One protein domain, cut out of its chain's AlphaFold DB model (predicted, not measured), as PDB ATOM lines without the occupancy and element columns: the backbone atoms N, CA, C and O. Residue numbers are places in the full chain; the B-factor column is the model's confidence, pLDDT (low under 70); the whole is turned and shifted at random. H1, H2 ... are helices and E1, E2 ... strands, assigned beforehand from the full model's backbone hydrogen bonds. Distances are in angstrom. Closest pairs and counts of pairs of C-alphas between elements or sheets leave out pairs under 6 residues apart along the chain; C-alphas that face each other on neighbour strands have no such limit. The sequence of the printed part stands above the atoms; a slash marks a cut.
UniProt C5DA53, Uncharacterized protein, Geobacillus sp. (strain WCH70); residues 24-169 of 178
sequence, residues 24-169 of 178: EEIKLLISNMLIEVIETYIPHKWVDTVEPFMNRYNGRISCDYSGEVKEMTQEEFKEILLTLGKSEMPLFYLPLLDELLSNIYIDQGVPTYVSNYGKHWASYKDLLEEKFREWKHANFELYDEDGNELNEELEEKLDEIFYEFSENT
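This is residues 24 to 169 of the 178 residues of an uncharacterized protein of Geobacillus sp. (strain WCH70) (UniProt C5DA53). The hairpin E5 and E6 is near the middle of a loose model; a cluster of crossed helices, H1, H4 and H5 with the short H3, lies toward one end, and H4 follows E6 with no residue between, the chain turning there into that cluster. Toward the other end E1 and E4 pair beside E5, and from them the chain runs out as a two-stranded arm to the hairpin E2 and E3, which is apart from the other named elements, while H2 lies to one side, near E1 and H3. The printed part has 146 residues, with five named helices and six named strands in the order H1 E1 E2 E3 E4 H2 H3 E5 E6 H4 H5. The strands make three sheets of two, E1 - E4, E2 - E3 and E5 - E6, each antiparallel, and the class is mixed, helices and strands. The whole is loose, with a radius of gyration of the C-alphas of 18.2 A and spans of 51 by 43 by 32 A.

Begin at E5, residues 105 to 110, 11.6 A long, with C-alpha 105 at (438.689, 412.625, 434.835). Its partner E6 is residues 120 to 123, and H4, residues 124 to 139, follows with no residue between and runs 22.6 A. Look then for E1, residues 44 to 47, and E4, residues 68 to 71; the strands whose centres are farthest from the mean of the C-alphas are E2, residues 51 to 54, at 26.3 A, and E3, residues 61 to 64, at 25.3 A. H2 is residues 74 to 83, 14.5 A long, and H3 is residues 96 to 102. Find C-alpha 24 at (452.971, 432.520, 421.832), where H1, residues 24 to 40, begins its 24.1 A. H5, residues 152 to 168, is 24.2 A long and ends with C-alpha 168 at (441.321, 431.912, 423.915).

Look first across the hairpin E5 and E6, where N 110 and O 120 are 2.7 A apart and N 106 and O 122 2.9 A, within hydrogen-bond range. The closest C-alphas of E1 and E5, His 44 and Tyr 105, are 4.7 A apart. E1 and E4 are antiparallel at 143 degrees, with N 45 and O 70 at 2.8 A. In the hairpin E2 and E3, N 53 and O 62 are 2.8 A apart. E1 and H2 are near each other. Among the helices, H1 and H4 touch, closest at the C-alphas of Leu 34 and Leu 128, 6.0 A, at a steep tilt of 51 degrees, opposite ways. With its residues 26 to 30 alone H1 touches H5, closest at the C-alphas of Lys 27 and Phe 165, 5.9 A, at a steep tilt of 65 degrees. H3 touches residues 124 to 126 of H4, about perpendicular at 89 degrees, with the C-alphas of Leu 101 and Lys 125 closest at 4.8 A. H3 also touches H5, with the C-alphas of Leu 97 and Ser 166 closest at 5.9 A. H2 and H3 are close but not clearly touching, as are H4 and H5. In H1, H2, H3, H4 and H5 every O i to N i+4 pair is within hydrogen-bond range.

The two C-alphas farthest apart are those of Glu 24 and Gly 59, 56.0 A. The printed part has no cut. Two links are long, H2 to H3 and H4 to H5, each of 12 residues. The mean pLDDT of the printed part is 86.6; look for values under 70 at residues 87 to 93 and 111 to 118.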
ATOM      1  N   GLU A  24     453.358 433.484 422.867       89.25
ATOM      2  CA  GLU A  24     452.971 432.520 421.832       89.25
ATOM      3  C   GLU A  24     453.771 431.205 421.862       89.25
ATOM      4  O   GLU A  24     453.213 430.137 421.617       89.25
ATOM      5  N   GLU A  25     455.064 431.242 422.190       90.81
ATOM      6  CA  GLU A  25     455.882 430.030 422.340       90.81
ATOM      7  C   GLU A  25     455.453 429.229 423.572       90.81
ATOM      8  O   GLU A  25     455.388 428.000 423.524       90.81
ATOM      9  N   ILE A  26     455.111 429.924 424.660       92.81
ATOM     10  CA  ILE A  26     454.592 429.305 425.883       92.81
ATOM     11  C   ILE A  26     453.193 428.730 425.628       92.81
ATOM     12  O   ILE A  26     452.935 427.585 425.977       92.81
ATOM     13  N   LYS A  27     452.311 429.452 424.929       92.81
ATOM     14  CA  LYS A  27     450.993 428.943 424.507       92.81
ATOM     15  C   LYS A  27     451.119 427.688 423.639       92.81
ATOM     16  O   LYS A  27     450.373 426.727 423.827       92.81
ATOM     17  N   LEU A  28     452.090 427.648 422.723       91.62
ATOM     18  CA  LEU A  28     452.377 426.452 421.929       91.62
ATOM     19  C   LEU A  28     452.877 425.289 422.800       91.62
ATOM     20  O   LEU A  28     452.492 424.142 422.575       91.62
ATOM     21  N   LEU A  29     453.715 425.572 423.797       94.31
ATOM     22  CA  LEU A  29     454.160 424.574 424.762       94.31
ATOM     23  C   LEU A  29     452.984 424.000 425.564       94.31
ATOM     24  O   LEU A  29     452.859 422.780 425.638       94.31
ATOM     25  N   ILE A  30     452.108 424.855 426.101       95.31
ATOM     26  CA  ILE A  30     450.905 424.437 426.836       95.31
ATOM     27  C   ILE A  30     450.010 423.576 425.932       95.31
ATOM     28  O   ILE A  30     449.540 422.522 426.350       95.31
ATOM     29  N   SER A  31     449.847 423.953 424.661       93.19
ATOM     30  CA  SER A  31     449.118 423.147 423.672       93.19
ATOM     31  C   SER A  31     449.719 421.747 423.488       93.19
ATOM     32  O   SER A  31     448.990 420.756 423.456       93.19
ATOM     33  N   ASN A  32     451.049 421.627 423.429       92.81
ATOM     34  CA  ASN A  32     451.708 420.322 423.343       92.81
ATOM     35  C   ASN A  32     451.527 419.500 424.626       92.81
ATOM     36  O   ASN A  32     451.224 418.314 424.540       92.81
ATOM     37  N   MET A  33     451.644 420.122 425.805       95.94
ATOM     38  CA  MET A  33     451.359 419.462 427.088       95.94
ATOM     39  C   MET A  33     449.920 418.946 427.135       95.94
ATOM     40  O   MET A  33     449.670 417.833 427.595       95.94
ATOM     41  N   LEU A  34     448.978 419.727 426.609       94.19
ATOM     42  CA  LEU A  34     447.580 419.343 426.516       94.19
ATOM     43  C   LEU A  34     447.376 418.138 425.597       94.19
ATOM     44  O   LEU A  34     446.689 417.189 425.971       94.19
ATOM     45  N   ILE A  35     448.011 418.139 424.424       91.88
ATOM     46  CA  ILE A  35     448.003 416.989 423.511       91.88
ATOM     47  C   ILE A  35     448.575 415.748 424.206       91.88
ATOM     48  O   ILE A  35     447.966 414.685 424.130       91.88
ATOM     49  N   GLU A  36     449.680 415.872 424.941       93.31
ATOM     50  CA  GLU A  36     450.251 414.752 425.698       93.31
ATOM     51  C   GLU A  36     449.278 414.195 426.744       93.31
ATOM     52  O   GLU A  36     449.147 412.975 426.853       93.31
ATOM     53  N   VAL A  37     448.587 415.057 427.501       94.25
ATOM     54  CA  VAL A  37     447.553 414.629 428.463       94.25
ATOM     55  C   VAL A  37     446.455 413.859 427.734       94.25
ATOM     56  O   VAL A  37     446.124 412.734 428.112       94.25
ATOM     57  N   ILE A  38     445.945 414.424 426.639       90.62
ATOM     58  CA  ILE A  38     444.899 413.800 425.829       90.62
ATOM     59  C   ILE A  38     445.341 412.437 425.319       90.62
ATOM     60  O   ILE A  38     444.545 411.505 425.349       90.62
ATOM     61  N   GLU A  39     446.561 412.312 424.805       90.62
ATOM     62  CA  GLU A  39     447.071 411.085 424.195       90.62
ATOM     63  C   GLU A  39     447.368 410.001 425.233       90.62
ATOM     64  O   GLU A  39     447.016 408.842 425.000       90.62
ATOM     65  N   THR A  40     447.936 410.388 426.376       93.12
ATOM     66  CA  THR A  40     448.408 409.475 427.427       93.12
ATOM     67  C   THR A  40     447.266 408.863 428.224       93.12
ATOM     68  O   THR A  40     447.303 407.672 428.537       93.12
ATOM     69  N   TYR A  41     446.254 409.663 428.560       92.69
ATOM     70  CA  TYR A  41     445.227 409.250 429.504       92.69
ATOM     71  C   TYR A  41     443.927 408.830 428.807       92.69
ATOM     72  O   TYR A  41     443.568 409.303 427.722       92.69
ATOM     73  N   ILE A  42     443.241 407.876 429.439       92.06
ATOM     74  CA  ILE A  42     441.901 407.431 429.049       92.06
ATOM     75  C   ILE A  42     440.900 408.329 429.786       92.06
ATOM     76  O   ILE A  42     440.998 408.443 431.012       92.06
ATOM     77  N   PRO A  43     439.938 408.954 429.089       93.44
ATOM     78  CA  PRO A  43     438.973 409.838 429.713       93.44
ATOM     79  C   PRO A  43     437.998 409.024 430.548       93.44
ATOM     80  O   PRO A  43     437.473 407.995 430.114       93.44
ATOM     81  N   HIS A  44     437.733 409.521 431.741       94.75
ATOM     82  CA  HIS A  44     436.739 408.984 432.642       94.75
ATOM     83  C   HIS A  44     435.707 410.053 432.968       94.75
ATOM     84  O   HIS A  44     436.006 411.246 433.020       94.75
ATOM     85  N   LYS A  45     434.476 409.620 433.213       93.75
ATOM     86  CA  LYS A  45     433.442 410.457 433.813       93.75
ATOM     87  C   LYS A  45     433.368 410.186 435.305       93.75
ATOM     88  O   LYS A  45     433.560 409.048 435.740       93.75
ATOM     89  N   TRP A  46     433.020 411.211 436.065       92.06
ATOM     90  CA  TRP A  46     432.670 411.055 437.468       92.06
ATOM     91  C   TRP A  46     431.242 410.517 437.615       92.06
ATOM     92  O   TRP A  46     430.342 410.866 436.848       92.06
ATOM     93  N   VAL A  47     431.040 409.642 438.591       91.31
ATOM     94  CA  VAL A  47     429.763 409.009 438.909       91.31
ATOM     95  C   VAL A  47     429.524 409.138 440.404       91.31
ATOM     96  O   VAL A  47     430.365 408.739 441.209       91.31
ATOM     97  N   ASP A  48     428.355 409.663 440.761       87.69
ATOM     98  CA  ASP A  48     427.956 409.816 442.157       87.69
ATOM     99  C   ASP A  48     427.833 408.452 442.844       87.69
ATOM    100  O   ASP A  48     427.157 407.538 442.353       87.69
ATOM    101  N   THR A  49     428.486 408.321 443.995       85.88
ATOM    102  CA  THR A  49     428.397 407.152 444.869       85.88
ATOM    103  C   THR A  49     428.265 407.606 446.313       85.88
ATOM    104  O   THR A  49     428.788 408.640 446.720       85.88
ATOM    105  N   VAL A  50     427.549 406.804 447.103       86.94
ATOM    106  CA  VAL A  50     427.383 407.025 448.541       86.94
ATOM    107  C   VAL A  50     427.973 405.829 449.272       86.94
ATOM    108  O   VAL A  50     427.356 404.763 449.330       86.94
ATOM    109  N   GLU A  51     429.166 406.001 449.836       83.94
ATOM    110  CA  GLU A  51     429.885 404.934 450.535       83.94
ATOM    111  C   GLU A  51     429.824 405.143 452.059       83.94
ATOM    112  O   GLU A  51     430.442 406.065 452.596       83.94
ATOM    113  N   PRO A  52     429.068 404.320 452.810       87.25
ATOM    114  CA  PRO A  52     428.993 404.461 454.258       87.25
ATOM    115  C   PRO A  52     430.269 403.946 454.940       87.25
ATOM    116  O   PRO A  52     430.731 402.837 454.672       87.25
ATOM    117  N   PHE A  53     430.786 404.696 455.915       84.94
ATOM    118  CA  PHE A  53     431.934 404.304 456.734       84.94
ATOM    119  C   PHE A  53     431.733 404.617 458.223       84.94
ATOM    120  O   PHE A  53     430.943 405.475 458.620       84.94
ATOM    121  N   MET A  54     432.470 403.904 459.080       87.50
ATOM    122  CA  MET A  54     432.468 404.157 460.522       87.50
ATOM    123  C   MET A  54     433.402 405.324 460.853       87.50
ATOM    124  O   MET A  54     434.623 405.207 460.724       87.50
ATOM    125  N   ASN A  55     432.850 406.443 461.319       83.25
ATOM    126  CA  ASN A  55     433.638 407.621 461.656       83.25
ATOM    127  C   ASN A  55     434.340 407.436 463.008       83.25
ATOM    128  O   ASN A  55     433.706 407.336 464.061       83.25
ATOM    129  N   ARG A  56     435.676 407.424 462.979       83.06
ATOM    130  CA  ARG A  56     436.511 407.189 464.167       83.06
ATOM    131  C   ARG A  56     436.425 408.307 465.213       83.06
ATOM    132  O   ARG A  56     436.735 408.049 466.369       83.06
ATOM    133  N   TYR A  57     435.993 409.512 464.837       83.94
ATOM    134  CA  TYR A  57     435.900 410.658 465.745       83.94
ATOM    135  C   TYR A  57     434.616 410.670 466.580       83.94
ATOM    136  O   TYR A  57     434.636 411.130 467.718       83.94
ATOM    137  N   ASN A  58     433.497 410.183 466.032       87.06
ATOM    138  CA  ASN A  58     432.190 410.246 466.703       87.06
ATOM    139  C   ASN A  58     431.496 408.880 466.882       87.06
ATOM    140  O   ASN A  58     430.439 408.824 467.512       87.06
ATOM    141  N   GLY A  59     432.066 407.792 466.347       87.75
ATOM    142  CA  GLY A  59     431.530 406.431 466.452       87.75
ATOM    143  C   GLY A  59     430.212 406.203 465.705       87.75
ATOM    144  O   GLY A  59     429.532 405.211 465.964       87.75
ATOM    145  N   ARG A  60     429.813 407.126 464.821       89.88
ATOM    146  CA  ARG A  60     428.592 407.045 464.008       89.88
ATOM    147  C   ARG A  60     428.930 406.702 462.560       89.88
ATOM    148  O   ARG A  60     430.048 406.925 462.097       89.88
ATOM    149  N   ILE A  61     427.935 406.203 461.830       86.81
ATOM    150  CA  ILE A  61     428.033 406.046 460.376       86.81
ATOM    151  C   ILE A  61     428.068 407.443 459.748       86.81
ATOM    152  O   ILE A  61     427.212 408.279 460.035       86.81
ATOM    153  N   SER A  62     429.085 407.692 458.932       86.19
ATOM    154  CA  SER A  62     429.186 408.835 458.020       86.19
ATOM    155  C   SER A  62     429.184 408.309 456.584       86.19
ATOM    156  O   SER A  62     429.386 407.114 456.378       86.19
ATOM    157  N   CYS A  63     428.933 409.175 455.608       83.38
ATOM    158  CA  CYS A  63     428.945 408.806 454.195       83.38
ATOM    159  C   CYS A  63     430.041 409.580 453.468       83.38
ATOM    160  O   CYS A  63     430.202 410.780 453.702       83.38
ATOM    161  N   ASP A  64     430.772 408.877 452.615       81.12
ATOM    162  CA  ASP A  64     431.660 409.443 451.611       81.12
ATOM    163  C   ASP A  64     430.870 409.666 450.314       81.12
ATOM    164  O   ASP A  64     430.082 408.810 449.904       81.12
ATOM    165  N   TYR A  65     431.068 410.843 449.728       83.56
ATOM    166  CA  TYR A  65     430.420 411.329 448.509       83.56
ATOM    167  C   TYR A  65     431.456 411.666 447.430       83.56
ATOM    168  O   TYR A  65     431.178 412.430 446.511       83.56
ATOM    169  N   SER A  66     432.679 411.140 447.541       82.00
ATOM    170  CA  SER A  66     433.727 411.378 446.547       82.00
ATOM    171  C   SER A  66     433.435 410.788 445.173       82.00
ATOM    172  O   SER A  66     434.172 411.065 444.227       82.00
ATOM    173  N   GLY A  67     432.407 409.945 445.063       87.19
ATOM    174  CA  GLY A  67     432.072 409.244 443.836       87.19
ATOM    175  C   GLY A  67     433.139 408.245 443.398       87.19
ATOM    176  O   GLY A  67     434.149 407.996 444.071       87.19
ATOM    177  N   GLU A  68     432.918 407.709 442.208       90.00
ATOM    178  CA  GLU A  68     433.867 406.897 441.455       90.00
ATOM    179  C   GLU A  68     434.044 407.476 440.052       90.00
ATOM    180  O   GLU A  68     433.233 408.279 439.589       90.00
ATOM    181  N   VAL A  69     435.089 407.052 439.351       92.88
ATOM    182  CA  VAL A  69     435.284 407.394 437.942       92.88
ATOM    183  C   VAL A  69     435.171 406.144 437.082       92.88
ATOM    184  O   VAL A  69     435.556 405.051 437.494       92.88
ATOM    185  N   LYS A  70     434.590 406.284 435.891       94.62
ATOM    186  CA  LYS A  70     434.427 405.189 434.919       94.62
ATOM    187  C   LYS A  70     434.861 405.643 433.547       94.62
ATOM    188  O   LYS A  70     434.611 406.796 433.205       94.62
ATOM    189  N   GLU A  71     435.461 404.736 432.778       95.25
ATOM    190  CA  GLU A  71     435.821 405.001 431.384       95.25
ATOM    191  C   GLU A  71     434.626 405.604 430.643       95.25
ATOM    192  O   GLU A  71     433.500 405.102 430.723       95.25
ATOM    193  N   MET A  72     434.884 406.721 429.972       93.69
ATOM    194  CA  MET A  72     433.873 407.517 429.297       93.69
ATOM    195  C   MET A  72     433.650 406.999 427.875       93.69
ATOM    196  O   MET A  72     434.608 406.729 427.145       93.69
ATOM    197  N   THR A  73     432.392 406.900 427.447       91.62
ATOM    198  CA  THR A  73     432.067 406.584 426.048       91.62
ATOM    199  C   THR A  73     432.127 407.820 425.148       91.62
ATOM    200  O   THR A  73     432.129 408.964 425.604       91.62
ATOM    201  N   GLN A  74     432.131 407.610 423.828       88.38
ATOM    202  CA  GLN A  74     432.079 408.718 422.870       88.38
ATOM    203  C   GLN A  74     430.776 409.519 422.971       88.38
ATOM    204  O   GLN A  74     430.775 410.731 422.761       88.38
ATOM    205  N   GLU A  75     429.658 408.851 423.245       90.31
ATOM    206  CA  GLU A  75     428.356 409.489 423.429       90.31
ATOM    207  C   GLU A  75     428.360 410.387 424.666       90.31
ATOM    208  O   GLU A  75     427.947 411.539 424.575       90.31
ATOM    209  N   GLU A  76     428.906 409.898 425.779       91.31
ATOM    210  CA  GLU A  76     429.031 410.659 427.027       91.31
ATOM    211  C   GLU A  76     429.944 411.876 426.851       91.31
ATOM    212  O   GLU A  76     429.619 412.973 427.299       91.31
ATOM    213  N   PHE A  77     431.045 411.721 426.111       89.19
ATOM    214  CA  PHE A  77     431.912 412.844 425.764       89.19
ATOM    215  C   PHE A  77     431.176 413.909 424.932       89.19
ATOM    216  O   PHE A  77     431.285 415.107 425.196       89.19
ATOM    217  N   LYS A  78     430.375 413.488 423.941       88.31
ATOM    218  CA  LYS A  78     429.546 414.404 423.139       88.31
ATOM    219  C   LYS A  78     428.491 415.109 423.986       88.31
ATOM    220  O   LYS A  78     428.213 416.279 423.737       88.31
ATOM    221  N   GLU A  79     427.909 414.429 424.969       88.81
ATOM    222  CA  GLU A  79     426.971 415.044 425.910       88.81
ATOM    223  C   GLU A  79     427.642 416.157 426.719       88.81
ATOM    224  O   GLU A  79     427.084 417.252 426.782       88.81
ATOM    225  N   ILE A  80     428.865 415.940 427.222       88.19
ATOM    226  CA  ILE A  80     429.641 416.985 427.911       88.19
ATOM    227  C   ILE A  80     429.793 418.212 427.008       88.19
ATOM    228  O   ILE A  80     429.392 419.307 427.407       88.19
ATOM    229  N   LEU A  81     430.263 418.027 425.767       87.50
ATOM    230  CA  LEU A  81     430.428 419.116 424.793       87.50
ATOM    231  C   LEU A  81     429.129 419.903 424.553       87.50
ATOM    232  O   LEU A  81     429.154 421.126 424.437       87.50
ATOM    233  N   LEU A  82     427.978 419.225 424.506       87.31
ATOM    234  CA  LEU A  82     426.671 419.867 424.322       87.31
ATOM    235  C   LEU A  82     426.204 420.659 425.551       87.31
ATOM    236  O   LEU A  82     425.321 421.515 425.416       87.31
ATOM    237  N   THR A  83     426.746 420.360 426.731       86.06
ATOM    238  CA  THR A  83     426.385 420.996 428.007       86.06
ATOM    239  C   THR A  83     427.339 422.102 428.454       86.06
ATOM    240  O   THR A  83     426.964 422.863 429.345       86.06
ATOM    241  N   LEU A  84     428.503 422.255 427.808       86.44
ATOM    242  CA  LEU A  84     429.453 423.330 428.117       86.44
ATOM    243  C   LEU A  84     428.779 424.711 428.067       86.44
ATOM    244  O   LEU A  84     427.963 425.002 427.186       86.44
ATOM    245  N   GLY A  85     429.115 425.563 429.031       82.75
ATOM    246  CA  GLY A  85     428.585 426.913 429.184       82.75
ATOM    247  C   GLY A  85     427.120 426.981 429.631       82.75
ATOM    248  O   GLY A  85     426.548 428.071 429.647       82.75
ATOM    249  N   LYS A  86     426.486 425.847 429.974       80.69
ATOM    250  CA  LYS A  86     425.070 425.775 430.395       80.69
ATOM    251  C   LYS A  86     424.878 425.451 431.880       80.69
ATOM    252  O   LYS A  86     423.757 425.150 432.281       80.69
ATOM    253  N   SER A  87     425.940 425.504 432.687       68.31
ATOM    254  CA  SER A  87     425.872 425.239 434.130       68.31
ATOM    255  C   SER A  87     424.823 426.113 434.834       68.31
ATOM    256  O   SER A  87     424.796 427.335 434.681       68.31
ATOM    257  N   GLU A  88     423.961 425.476 435.635       61.31
ATOM    258  CA  GLU A  88     422.869 426.127 436.375       61.31
ATOM    259  C   GLU A  88     423.351 426.947 437.590       61.31
ATOM    260  O   GLU A  88     422.556 427.668 438.196       61.31
ATOM    261  N   MET A  89     424.642 426.876 437.946       55.97
ATOM    262  CA  MET A  89     425.259 427.704 438.989       55.97
ATOM    263  C   MET A  89     426.178 428.775 438.371       55.97
ATOM    264  O   MET A  89     427.378 428.545 438.224       55.97
ATOM    265  N   PRO A  90     425.658 429.977 438.054       52.19
ATOM    266  CA  PRO A  90     426.374 431.019 437.314       52.19
ATOM    267  C   PRO A  90     427.299 431.860 438.209       52.19
ATOM    268  O   PRO A  90     427.418 433.069 438.015       52.19
ATOM    269  N   LEU A  91     427.908 431.271 439.243       53.38
ATOM    270  CA  LEU A  91     428.686 432.056 440.207       53.38
ATOM    271  C   LEU A  91     430.063 432.477 439.675       53.38
ATOM    272  O   LEU A  91     430.585 433.480 440.153       53.38
ATOM    273  N   PHE A  92     430.603 431.801 438.654       60.53
ATOM    274  CA  PHE A  92     431.866 432.171 438.009       60.53
ATOM    275  C   PHE A  92     431.824 431.869 436.506       60.53
ATOM    276  O   PHE A  92     431.332 430.818 436.098       60.53
ATOM    277  N   TYR A  93     432.328 432.794 435.683       66.69
ATOM    278  CA  TYR A  93     432.632 432.507 434.281       66.69
ATOM    279  C   TYR A  93     433.818 431.540 434.247       66.69
ATOM    280  O   TYR A  93     434.873 431.852 434.792       66.69
ATOM    281  N   LEU A  94     433.627 430.375 433.632       74.44
ATOM    282  CA  LEU A  94     434.691 429.422 433.332       74.44
ATOM    283  C   LEU A  94     434.873 429.386 431.811       74.44
ATOM    284  O   LEU A  94     433.874 429.244 431.097       74.44
ATOM    285  N   PRO A  95     436.108 429.508 431.296       85.88
ATOM    286  CA  PRO A  95     436.368 429.282 429.881       85.88
ATOM    287  C   PRO A  95     435.901 427.888 429.460       85.88
ATOM    288  O   PRO A  95     436.036 426.931 430.219       85.88
ATOM    289  N   LEU A  96     435.373 427.744 428.240       89.12
ATOM    290  CA  LEU A  96     434.802 426.466 427.786       89.12
ATOM    291  C   LEU A  96     435.836 425.333 427.762       89.12
ATOM    292  O   LEU A  96     435.485 424.183 428.016       89.12
ATOM    293  N   LEU A  97     437.100 425.647 427.454       90.62
ATOM    294  CA  LEU A  97     438.186 424.673 427.524       90.62
ATOM    295  C   LEU A  97     438.440 424.240 428.973       90.62
ATOM    296  O   LEU A  97     438.535 423.048 429.241       90.62
ATOM    297  N   ASP A  98     438.487 425.192 429.900       89.75
ATOM    298  CA  ASP A  98     438.654 424.925 431.328       89.75
ATOM    299  C   ASP A  98     437.514 424.080 431.893       89.75
ATOM    300  O   ASP A  98     437.754 423.105 432.606       89.75
ATOM    301  N   GLU A  99     436.273 424.422 431.549       90.12
ATOM    302  CA  GLU A  99     435.094 423.655 431.936       90.12
ATOM    303  C   GLU A  99     435.168 422.232 431.375       90.12
ATOM    304  O   GLU A  99     434.976 421.273 432.119       90.12
ATOM    305  N   LEU A 100     435.506 422.073 430.093       91.56
ATOM    306  CA  LEU A 100     435.670 420.758 429.477       91.56
ATOM    307  C   LEU A 100     436.727 419.927 430.212       91.56
ATOM    308  O   LEU A 100     436.457 418.793 430.600       91.56
ATOM    309  N   LEU A 101     437.909 420.498 430.434       93.06
ATOM    310  CA  LEU A 101     439.031 419.805 431.062       93.06
ATOM    311  C   LEU A 101     438.765 419.410 432.511       93.06
ATOM    312  O   LEU A 101     439.216 418.352 432.946       93.06
ATOM    313  N   SER A 102     437.995 420.227 433.228       91.94
ATOM    314  CA  SER A 102     437.573 419.951 434.605       91.94
ATOM    315  C   SER A 102     436.534 418.826 434.692       91.94
ATOM    316  O   SER A 102     436.334 418.251 435.756       91.94
ATOM    317  N   ASN A 103     435.852 418.506 433.586       91.62
ATOM    318  CA  ASN A 103     434.819 417.466 433.525       91.62
ATOM    319  C   ASN A 103     435.324 416.127 432.960       91.62
ATOM    320  O   ASN A 103     434.560 415.159 432.906       91.62
ATOM    321  N   ILE A 104     436.593 416.048 432.553       93.69
ATOM    322  CA  ILE A 104     437.220 414.812 432.077       93.69
ATOM    323  C   ILE A 104     438.208 414.340 433.137       93.69
ATOM    324  O   ILE A 104     439.238 414.968 433.363       93.69
ATOM    325  N   TYR A 105     437.897 413.214 433.763       94.69
ATOM    326  CA  TYR A 105     438.689 412.625 434.835       94.69
ATOM    327  C   TYR A 105     439.640 411.548 434.320       94.69
ATOM    328  O   TYR A 105     439.519 411.063 433.193       94.69
ATOM    329  N   ILE A 106     440.561 411.135 435.183       93.94
ATOM    330  CA  ILE A 106     441.338 409.906 435.043       93.94
ATOM    331  C   ILE A 106     441.105 408.998 436.251       93.94
ATOM    332  O   ILE A 106     440.731 409.466 437.326       93.94
ATOM    333  N   ASP A 107     441.362 407.699 436.094       92.00
ATOM    334  CA  ASP A 107     441.294 406.715 437.187       92.00
ATOM    335  C   ASP A 107     442.499 406.811 438.137       92.00
ATOM    336  O   ASP A 107     443.266 405.867 438.333       92.00
ATOM    337  N   GLN A 108     442.719 408.008 438.685       88.94
ATOM    338  CA  GLN A 108     443.740 408.290 439.687       88.94
ATOM    339  C   GLN A 108     443.188 409.247 440.743       88.94
ATOM    340  O   GLN A 108     442.760 410.365 440.451       88.94
ATOM    341  N   GLY A 109     443.202 408.787 441.993       82.19
ATOM    342  CA  GLY A 109     442.848 409.597 443.151       82.19
ATOM    343  C   GLY A 109     444.063 410.334 443.713       82.19
ATOM    344  O   GLY A 109     445.110 409.724 443.931       82.19
ATOM    345  N   VAL A 110     443.902 411.618 444.012       77.44
ATOM    346  CA  VAL A 110     444.895 412.472 444.667       77.44
ATOM    347  C   VAL A 110     444.476 412.695 446.126       77.44
ATOM    348  O   VAL A 110     443.303 412.972 446.404       77.44
ATOM    349  N   PRO A 111     445.393 412.562 447.099       67.50
ATOM    350  CA  PRO A 111     445.086 412.887 448.483       67.50
ATOM    351  C   PRO A 111     444.872 414.399 448.636       67.50
ATOM    352  O   PRO A 111     445.728 415.192 448.257       67.50
ATOM    353  N   THR A 112     443.760 414.811 449.247       65.12
ATOM    354  CA  THR A 112     443.513 416.218 449.598       65.12
ATOM    355  C   THR A 112     443.223 416.360 451.088       65.12
ATOM    356  O   THR A 112     442.577 415.511 451.700       65.12
ATOM    357  N   TYR A 113     443.696 417.454 451.692       56.81
ATOM    358  CA  TYR A 113     443.466 417.755 453.113       56.81
ATOM    359  C   TYR A 113     442.014 418.155 453.423       56.81
ATOM    360  O   TYR A 113     441.595 418.119 454.578       56.81
ATOM    361  N   VAL A 114     441.259 418.565 452.400       54.78
ATOM    362  CA  VAL A 114     439.908 419.142 452.527       54.78
ATOM    363  C   VAL A 114     438.828 418.062 452.558       54.78
ATOM    364  O   VAL A 114     437.719 418.284 453.043       54.78
ATOM    365  N   SER A 115     439.150 416.867 452.079       46.34
ATOM    366  CA  SER A 115     438.188 415.793 451.972       46.34
ATOM    367  C   SER A 115     438.177 414.949 453.241       46.34
ATOM    368  O   SER A 115     439.190 414.406 453.676       46.34
ATOM    369  N   ASN A 116     437.003 414.842 453.848       52.41
ATOM    370  CA  ASN A 116     436.705 414.121 455.080       52.41
ATOM    371  C   ASN A 116     436.809 412.588 454.873       52.41
ATOM    372  O   ASN A 116     435.829 411.875 455.073       52.41
ATOM    373  N   TYR A 117     437.990 412.101 454.465       55.69
ATOM    374  CA  TYR A 117     438.321 410.762 453.940       55.69
ATOM    375  C   TYR A 117     437.883 410.438 452.502       55.69
ATOM    376  O   TYR A 117     438.191 409.343 452.036       55.69
ATOM    377  N   GLY A 118     437.232 411.353 451.785       62.38
ATOM    378  CA  GLY A 118     436.826 411.120 450.396       62.38
ATOM    379  C   GLY A 118     437.970 411.256 449.391       62.38
ATOM    380  O   GLY A 118     438.937 411.994 449.609       62.38
ATOM    381  N   LYS A 119     437.856 410.564 448.263       76.56
ATOM    382  CA  LYS A 119     438.808 410.651 447.147       76.56
ATOM    383  C   LYS A 119     438.644 411.981 446.399       76.56
ATOM    384  O   LYS A 119     437.535 412.476 446.233       76.56
ATOM    385  N   HIS A 120     439.739 412.562 445.926       84.88
ATOM    386  CA  HIS A 120     439.688 413.606 444.906       84.88
ATOM    387  C   HIS A 120     440.217 412.997 443.614       84.88
ATOM    388  O   HIS A 120     441.323 412.471 443.610       84.88
ATOM    389  N   TRP A 121     439.414 412.982 442.557       90.44
ATOM    390  CA  TRP A 121     439.801 412.374 441.287       90.44
ATOM    391  C   TRP A 121     440.487 413.413 440.414       90.44
ATOM    392  O   TRP A 121     439.923 414.483 440.211       90.44
ATOM    393  N   ALA A 122     441.677 413.092 439.905       93.25
ATOM    394  CA  ALA A 122     442.394 413.988 439.009       93.25
ATOM    395  C   ALA A 122     441.631 414.154 437.690       93.25
ATOM    396  O   ALA A 122     441.136 413.186 437.103       93.25
ATOM    397  N   SER A 123     441.563 415.392 437.225       94.88
ATOM    398  CA  SER A 123     441.020 415.793 435.936       94.88
ATOM    399  C   SER A 123     442.129 416.062 434.920       94.88
ATOM    400  O   SER A 123     443.307 416.186 435.256       94.88
ATOM    401  N   TYR A 124     441.763 416.185 433.647       95.00
ATOM    402  CA  TYR A 124     442.703 416.604 432.609       95.00
ATOM    403  C   TYR A 124     443.239 418.015 432.874       95.00
ATOM    404  O   TYR A 124     444.384 418.301 432.521       95.00
ATOM    405  N   LYS A 125     442.436 418.875 433.516       94.81
ATOM    406  CA  LYS A 125     442.878 420.195 433.970       94.81
ATOM    407  C   LYS A 125     444.004 420.069 434.993       94.81
ATOM    408  O   LYS A 125     445.061 420.655 434.781       94.81
ATOM    409  N   ASP A 126     443.818 419.242 436.021       94.62
ATOM    410  CA  ASP A 126     444.824 419.048 437.075       94.62
ATOM    411  C   ASP A 126     446.160 418.558 436.495       94.62
ATOM    412  O   ASP A 126     447.224 419.055 436.856       94.62
ATOM    413  N   LEU A 127     446.106 417.629 435.535       95.44
ATOM    414  CA  LEU A 127     447.296 417.101 434.857       95.44
ATOM    415  C   LEU A 127     448.012 418.152 434.001       95.44
ATOM    416  O   LEU A 127     449.242 418.158 433.923       95.44
ATOM    417  N   LEU A 128     447.254 419.014 433.316       96.38
ATOM    418  CA  LEU A 128     447.821 420.091 432.509       96.38
ATOM    419  C   LEU A 128     448.499 421.140 433.399       96.38
ATOM    420  O   LEU A 128     449.630 421.535 433.122       96.38
ATOM    421  N   GLU A 129     447.823 421.559 434.468       95.88
ATOM    422  CA  GLU A 129     448.354 422.507 435.449       95.88
ATOM    423  C   GLU A 129     449.604 421.956 436.139       95.88
ATOM    424  O   GLU A 129     450.593 422.671 436.295       95.88
ATOM    425  N   GLU A 130     449.605 420.670 436.503       95.25
ATOM    426  CA  GLU A 130     450.774 420.007 437.080       95.25
ATOM    427  C   GLU A 130     451.958 420.001 436.112       95.25
ATOM    428  O   GLU A 130     453.040 420.459 436.481       95.25
ATOM    429  N   LYS A 131     451.752 419.584 434.856       96.50
ATOM    430  CA  LYS A 131     452.799 419.624 433.818       96.50
ATOM    431  C   LYS A 131     453.348 421.032 433.602       96.50
ATOM    432  O   LYS A 131     454.558 421.203 433.440       96.50
ATOM    433  N   PHE A 132     452.476 422.039 433.585       96.75
ATOM    434  CA  PHE A 132     452.898 423.424 433.419       96.75
ATOM    435  C   PHE A 132     453.718 423.902 434.622       96.75
ATOM    436  O   PHE A 132     454.811 424.434 434.439       96.75
ATOM    437  N   ARG A 133     453.260 423.627 435.849       94.81
ATOM    438  CA  ARG A 133     453.979 423.942 437.091       94.81
ATOM    439  C   ARG A 133     455.352 423.272 437.143       94.81
ATOM    440  O   ARG A 133     456.345 423.941 437.422       94.81
ATOM    441  N   GLU A 134     455.439 421.982 436.828       94.19
ATOM    442  CA  GLU A 134     456.716 421.262 436.744       94.19
ATOM    443  C   GLU A 134     457.671 421.916 435.741       94.19
ATOM    444  O   GLU A 134     458.851 422.116 436.038       94.19
ATOM    445  N   TRP A 135     457.162 422.298 434.568       94.94
ATOM    446  CA  TRP A 135     457.955 423.011 433.577       94.94
ATOM    447  C   TRP A 135     458.441 424.371 434.093       94.94
ATOM    448  O   TRP A 135     459.624 424.674 433.916       94.94
ATOM    449  N   LYS A 136     457.588 425.156 434.766       93.00
ATOM    450  CA  LYS A 136     457.978 426.440 435.367       93.00
ATOM    451  C   LYS A 136     459.154 426.257 436.331       93.00
ATOM    452  O   LYS A 136     460.204 426.867 436.135       93.00
ATOM    453  N   HIS A 137     459.033 425.339 437.291       89.25
ATOM    454  CA  HIS A 137     460.090 425.062 438.271       89.25
ATOM    455  C   HIS A 137     461.377 424.502 437.650       89.25
ATOM    456  O   HIS A 137     462.467 424.754 438.153       89.25
ATOM    457  N   ALA A 138     461.276 423.735 436.561       89.69
ATOM    458  CA  ALA A 138     462.445 423.169 435.895       89.69
ATOM    459  C   ALA A 138     463.219 424.190 435.041       89.69
ATOM    460  O   ALA A 138     464.388 423.956 434.730       89.69
ATOM    461  N   ASN A 139     462.579 425.288 434.623       89.25
ATOM    462  CA  ASN A 139     463.151 426.244 433.668       89.25
ATOM    463  C   ASN A 139     463.422 427.630 434.266       89.25
ATOM    464  O   ASN A 139     464.186 428.393 433.673       89.25
ATOM    465  N   PHE A 140     462.847 427.944 435.428       88.44
ATOM    466  CA  PHE A 140     462.988 429.238 436.085       88.44
ATOM    467  C   PHE A 140     463.296 429.080 437.577       88.44
ATOM    468  O   PHE A 140     462.723 428.239 438.269       88.44
ATOM    469  N   GLU A 141     464.183 429.932 438.091       86.75
ATOM    470  CA  GLU A 141     464.458 430.058 439.527       86.75
ATOM    471  C   GLU A 141     463.365 430.926 440.173       86.75
ATOM    472  O   GLU A 141     463.541 432.123 440.388       86.75
ATOM    473  N   LEU A 142     462.195 430.326 440.403       85.88
ATOM    474  CA  LEU A 142     461.017 431.021 440.944       85.88
ATOM    475  C   LEU A 142     460.978 431.027 442.471       85.88
ATOM    476  O   LEU A 142     460.425 431.950 443.059       85.88
ATOM    477  N   TYR A 143     461.593 430.025 443.101       87.12
ATOM    478  CA  TYR A 143     461.609 429.836 444.549       87.12
ATOM    479  C   TYR A 143     463.018 429.482 445.024       87.12
ATOM    480  O   TYR A 143     463.780 428.844 444.293       87.12
ATOM    481  N   ASP A 144     463.360 429.888 446.244       86.56
ATOM    482  CA  ASP A 144     464.589 429.464 446.912       86.56
ATOM    483  C   ASP A 144     464.458 428.059 447.534       86.56
ATOM    484  O   ASP A 144     463.417 427.403 447.455       86.56
ATOM    485  N   GLU A 145     465.541 427.572 448.149       85.25
ATOM    486  CA  GLU A 145     465.581 426.251 448.798       85.25
ATOM    487  C   GLU A 145     464.611 426.127 449.991       85.25
ATOM    488  O   GLU A 145     464.232 425.012 450.355       85.25
ATOM    489  N   ASP A 146     464.196 427.253 450.578       85.94
ATOM    490  CA  ASP A 146     463.253 427.330 451.695       85.94
ATOM    491  C   ASP A 146     461.794 427.505 451.216       85.94
ATOM    492  O   ASP A 146     460.867 427.509 452.031       85.94
ATOM    493  N   GLY A 147     461.575 427.608 449.899       82.25
ATOM    494  CA  GLY A 147     460.265 427.787 449.277       82.25
ATOM    495  C   GLY A 147     459.766 429.233 449.253       82.25
ATOM    496  O   GLY A 147     458.580 429.450 449.009       82.25
ATOM    497  N   ASN A 148     460.627 430.222 449.503       84.69
ATOM    498  CA  ASN A 148     460.265 431.629 449.348       84.69
ATOM    499  C   ASN A 148     460.340 432.035 447.874       84.69
ATOM    500  O   ASN A 148     461.274 431.657 447.166       84.69
ATOM    501  N   GLU A 149     459.384 432.844 447.428       85.06
ATOM    502  CA  GLU A 149     459.346 433.377 446.067       85.06
ATOM    503  C   GLU A 149     460.536 434.307 445.799       85.06
ATOM    504  O   GLU A 149     460.767 435.289 446.506       85.06
ATOM    505  N   LEU A 150     461.297 433.993 444.752       88.25
ATOM    506  CA  LEU A 150     462.417 434.795 444.258       88.25
ATOM    507  C   LEU A 150     461.977 435.786 443.177       88.25
ATOM    508  O   LEU A 150     462.586 436.848 443.037       88.25
ATOM    509  N   ASN A 151     460.951 435.435 442.395       85.69
ATOM    510  CA  ASN A 151     460.477 436.239 441.272       85.69
ATOM    511  C   ASN A 151     458.960 436.096 441.062       85.69
ATOM    512  O   ASN A 151     458.509 435.471 440.102       85.69
ATOM    513  N   GLU A 152     458.196 436.705 441.969       87.06
ATOM    514  CA  GLU A 152     456.725 436.771 441.948       87.06
ATOM    515  C   GLU A 152     456.194 437.320 440.612       87.06
ATOM    516  O   GLU A 152     455.334 436.708 439.991       87.06
ATOM    517  N   GLU A 153     456.787 438.399 440.082       88.88
ATOM    518  CA  GLU A 153     456.344 439.011 438.816       88.88
ATOM    519  C   GLU A 153     456.461 438.049 437.618       88.88
ATOM    520  O   GLU A 153     455.647 438.087 436.694       88.88
ATOM    521  N   LEU A 154     457.496 437.203 437.585       89.06
ATOM    522  CA  LEU A 154     457.629 436.196 436.534       89.06
ATOM    523  C   LEU A 154     456.615 435.063 436.714       89.06
ATOM    524  O   LEU A 154     456.055 434.615 435.718       89.06
ATOM    525  N   GLU A 155     456.388 434.617 437.950       90.00
ATOM    526  CA  GLU A 155     455.397 433.581 438.257       90.00
ATOM    527  C   GLU A 155     453.991 434.027 437.835       90.00
ATOM    528  O   GLU A 155     453.336 433.332 437.055       90.00
ATOM    529  N   GLU A 156     453.594 435.243 438.224       90.56
ATOM    530  CA  GLU A 156     452.319 435.855 437.835       90.56
ATOM    531  C   GLU A 156     452.170 435.933 436.311       90.56
ATOM    532  O   GLU A 156     451.152 435.514 435.764       90.56
ATOM    533  N   LYS A 157     453.200 436.395 435.588       92.25
ATOM    534  CA  LYS A 157     453.162 436.474 434.116       92.25
ATOM    535  C   LYS A 157     453.009 435.112 433.447       92.25
ATOM    536  O   LYS A 157     452.367 435.009 432.402       92.25
ATOM    537  N   LEU A 158     453.651 434.075 433.979       93.12
ATOM    538  CA  LEU A 158     453.535 432.725 433.426       93.12
ATOM    539  C   LEU A 158     452.121 432.174 433.637       93.12
ATOM    540  O   LEU A 158     451.568 431.569 432.716       93.12
ATOM    541  N   ASP A 159     451.527 432.439 434.798       93.69
ATOM    542  CA  ASP A 159     450.147 432.062 435.098       93.69
ATOM    543  C   ASP A 159     449.146 432.839 434.240       93.69
ATOM    544  O   ASP A 159     448.245 432.235 433.661       93.69
ATOM    545  N   GLU A 160     449.345 434.144 434.040       93.75
ATOM    546  CA  GLU A 160     448.552 434.950 433.104       93.75
ATOM    547  C   GLU A 160     448.550 434.349 431.692       93.75
ATOM    548  O   GLU A 160     447.493 434.215 431.077       93.75
ATOM    549  N   ILE A 161     449.708 433.914 431.185       94.50
ATOM    550  CA  ILE A 161     449.800 433.277 429.862       94.50
ATOM    551  C   ILE A 161     449.012 431.961 429.817       94.50
ATOM    552  O   ILE A 161     448.390 431.656 428.793       94.50
ATOM    553  N   PHE A 162     449.025 431.181 430.902       94.69
ATOM    554  CA  PHE A 162     448.240 429.954 431.015       94.69
ATOM    555  C   PHE A 162     446.735 430.237 431.023       94.69
ATOM    556  O   PHE A 162     445.987 429.617 430.265       94.69
ATOM    557  N   TYR A 163     446.291 431.228 431.800       92.38
ATOM    558  CA  TYR A 163     444.892 431.651 431.814       92.38
ATOM    559  C   TYR A 163     444.442 432.176 430.447       92.38
ATOM    560  O   TYR A 163     443.408 431.747 429.932       92.38
ATOM    561  N   GLU A 164     445.244 433.026 429.800       92.81
ATOM    562  CA  GLU A 164     444.964 433.508 428.446       92.81
ATOM    563  C   GLU A 164     444.877 432.365 427.431       92.81
ATOM    564  O   GLU A 164     444.071 432.425 426.497       92.81
ATOM    565  N   PHE A 165     445.721 431.336 427.567       92.88
ATOM    566  CA  PHE A 165     445.641 430.141 426.734       92.88
ATOM    567  C   PHE A 165     444.282 429.459 426.906       92.88
ATOM    568  O   PHE A 165     443.608 429.212 425.905       92.88
ATOM    569  N   SER A 166     443.860 429.195 428.143       90.50
ATOM    570  CA  SER A 166     442.571 428.564 428.430       90.50
ATOM    571  C   SER A 166     441.372 429.375 427.942       90.50
ATOM    572  O   SER A 166     440.406 428.805 427.432       90.50
ATOM    573  N   GLU A 167     441.434 430.701 428.058       88.38
ATOM    574  CA  GLU A 167     440.375 431.607 427.605       88.38
ATOM    575  C   GLU A 167     440.214 431.632 426.085       88.38
ATOM    576  O   GLU A 167     439.093 431.633 425.574       88.38
ATOM    577  N   ASN A 168     441.330 431.656 425.355       87.75
ATOM    578  CA  ASN A 168     441.321 431.912 423.915       87.75
ATOM    579  C   ASN A 168     441.401 430.640 423.060       87.75
ATOM    580  O   ASN A 168     441.211 430.699 421.840       87.75
ATOM    581  N   THR A 169     441.689 429.490 423.665       87.25
ATOM    582  CA  THR A 169     441.826 428.223 422.945       87.25
ATOM    583  C   THR A 169     440.478 427.531 422.791       87.25
ATOM    584  O   THR A 169     439.718 427.355 423.741       87.25
TER     585      THR A 169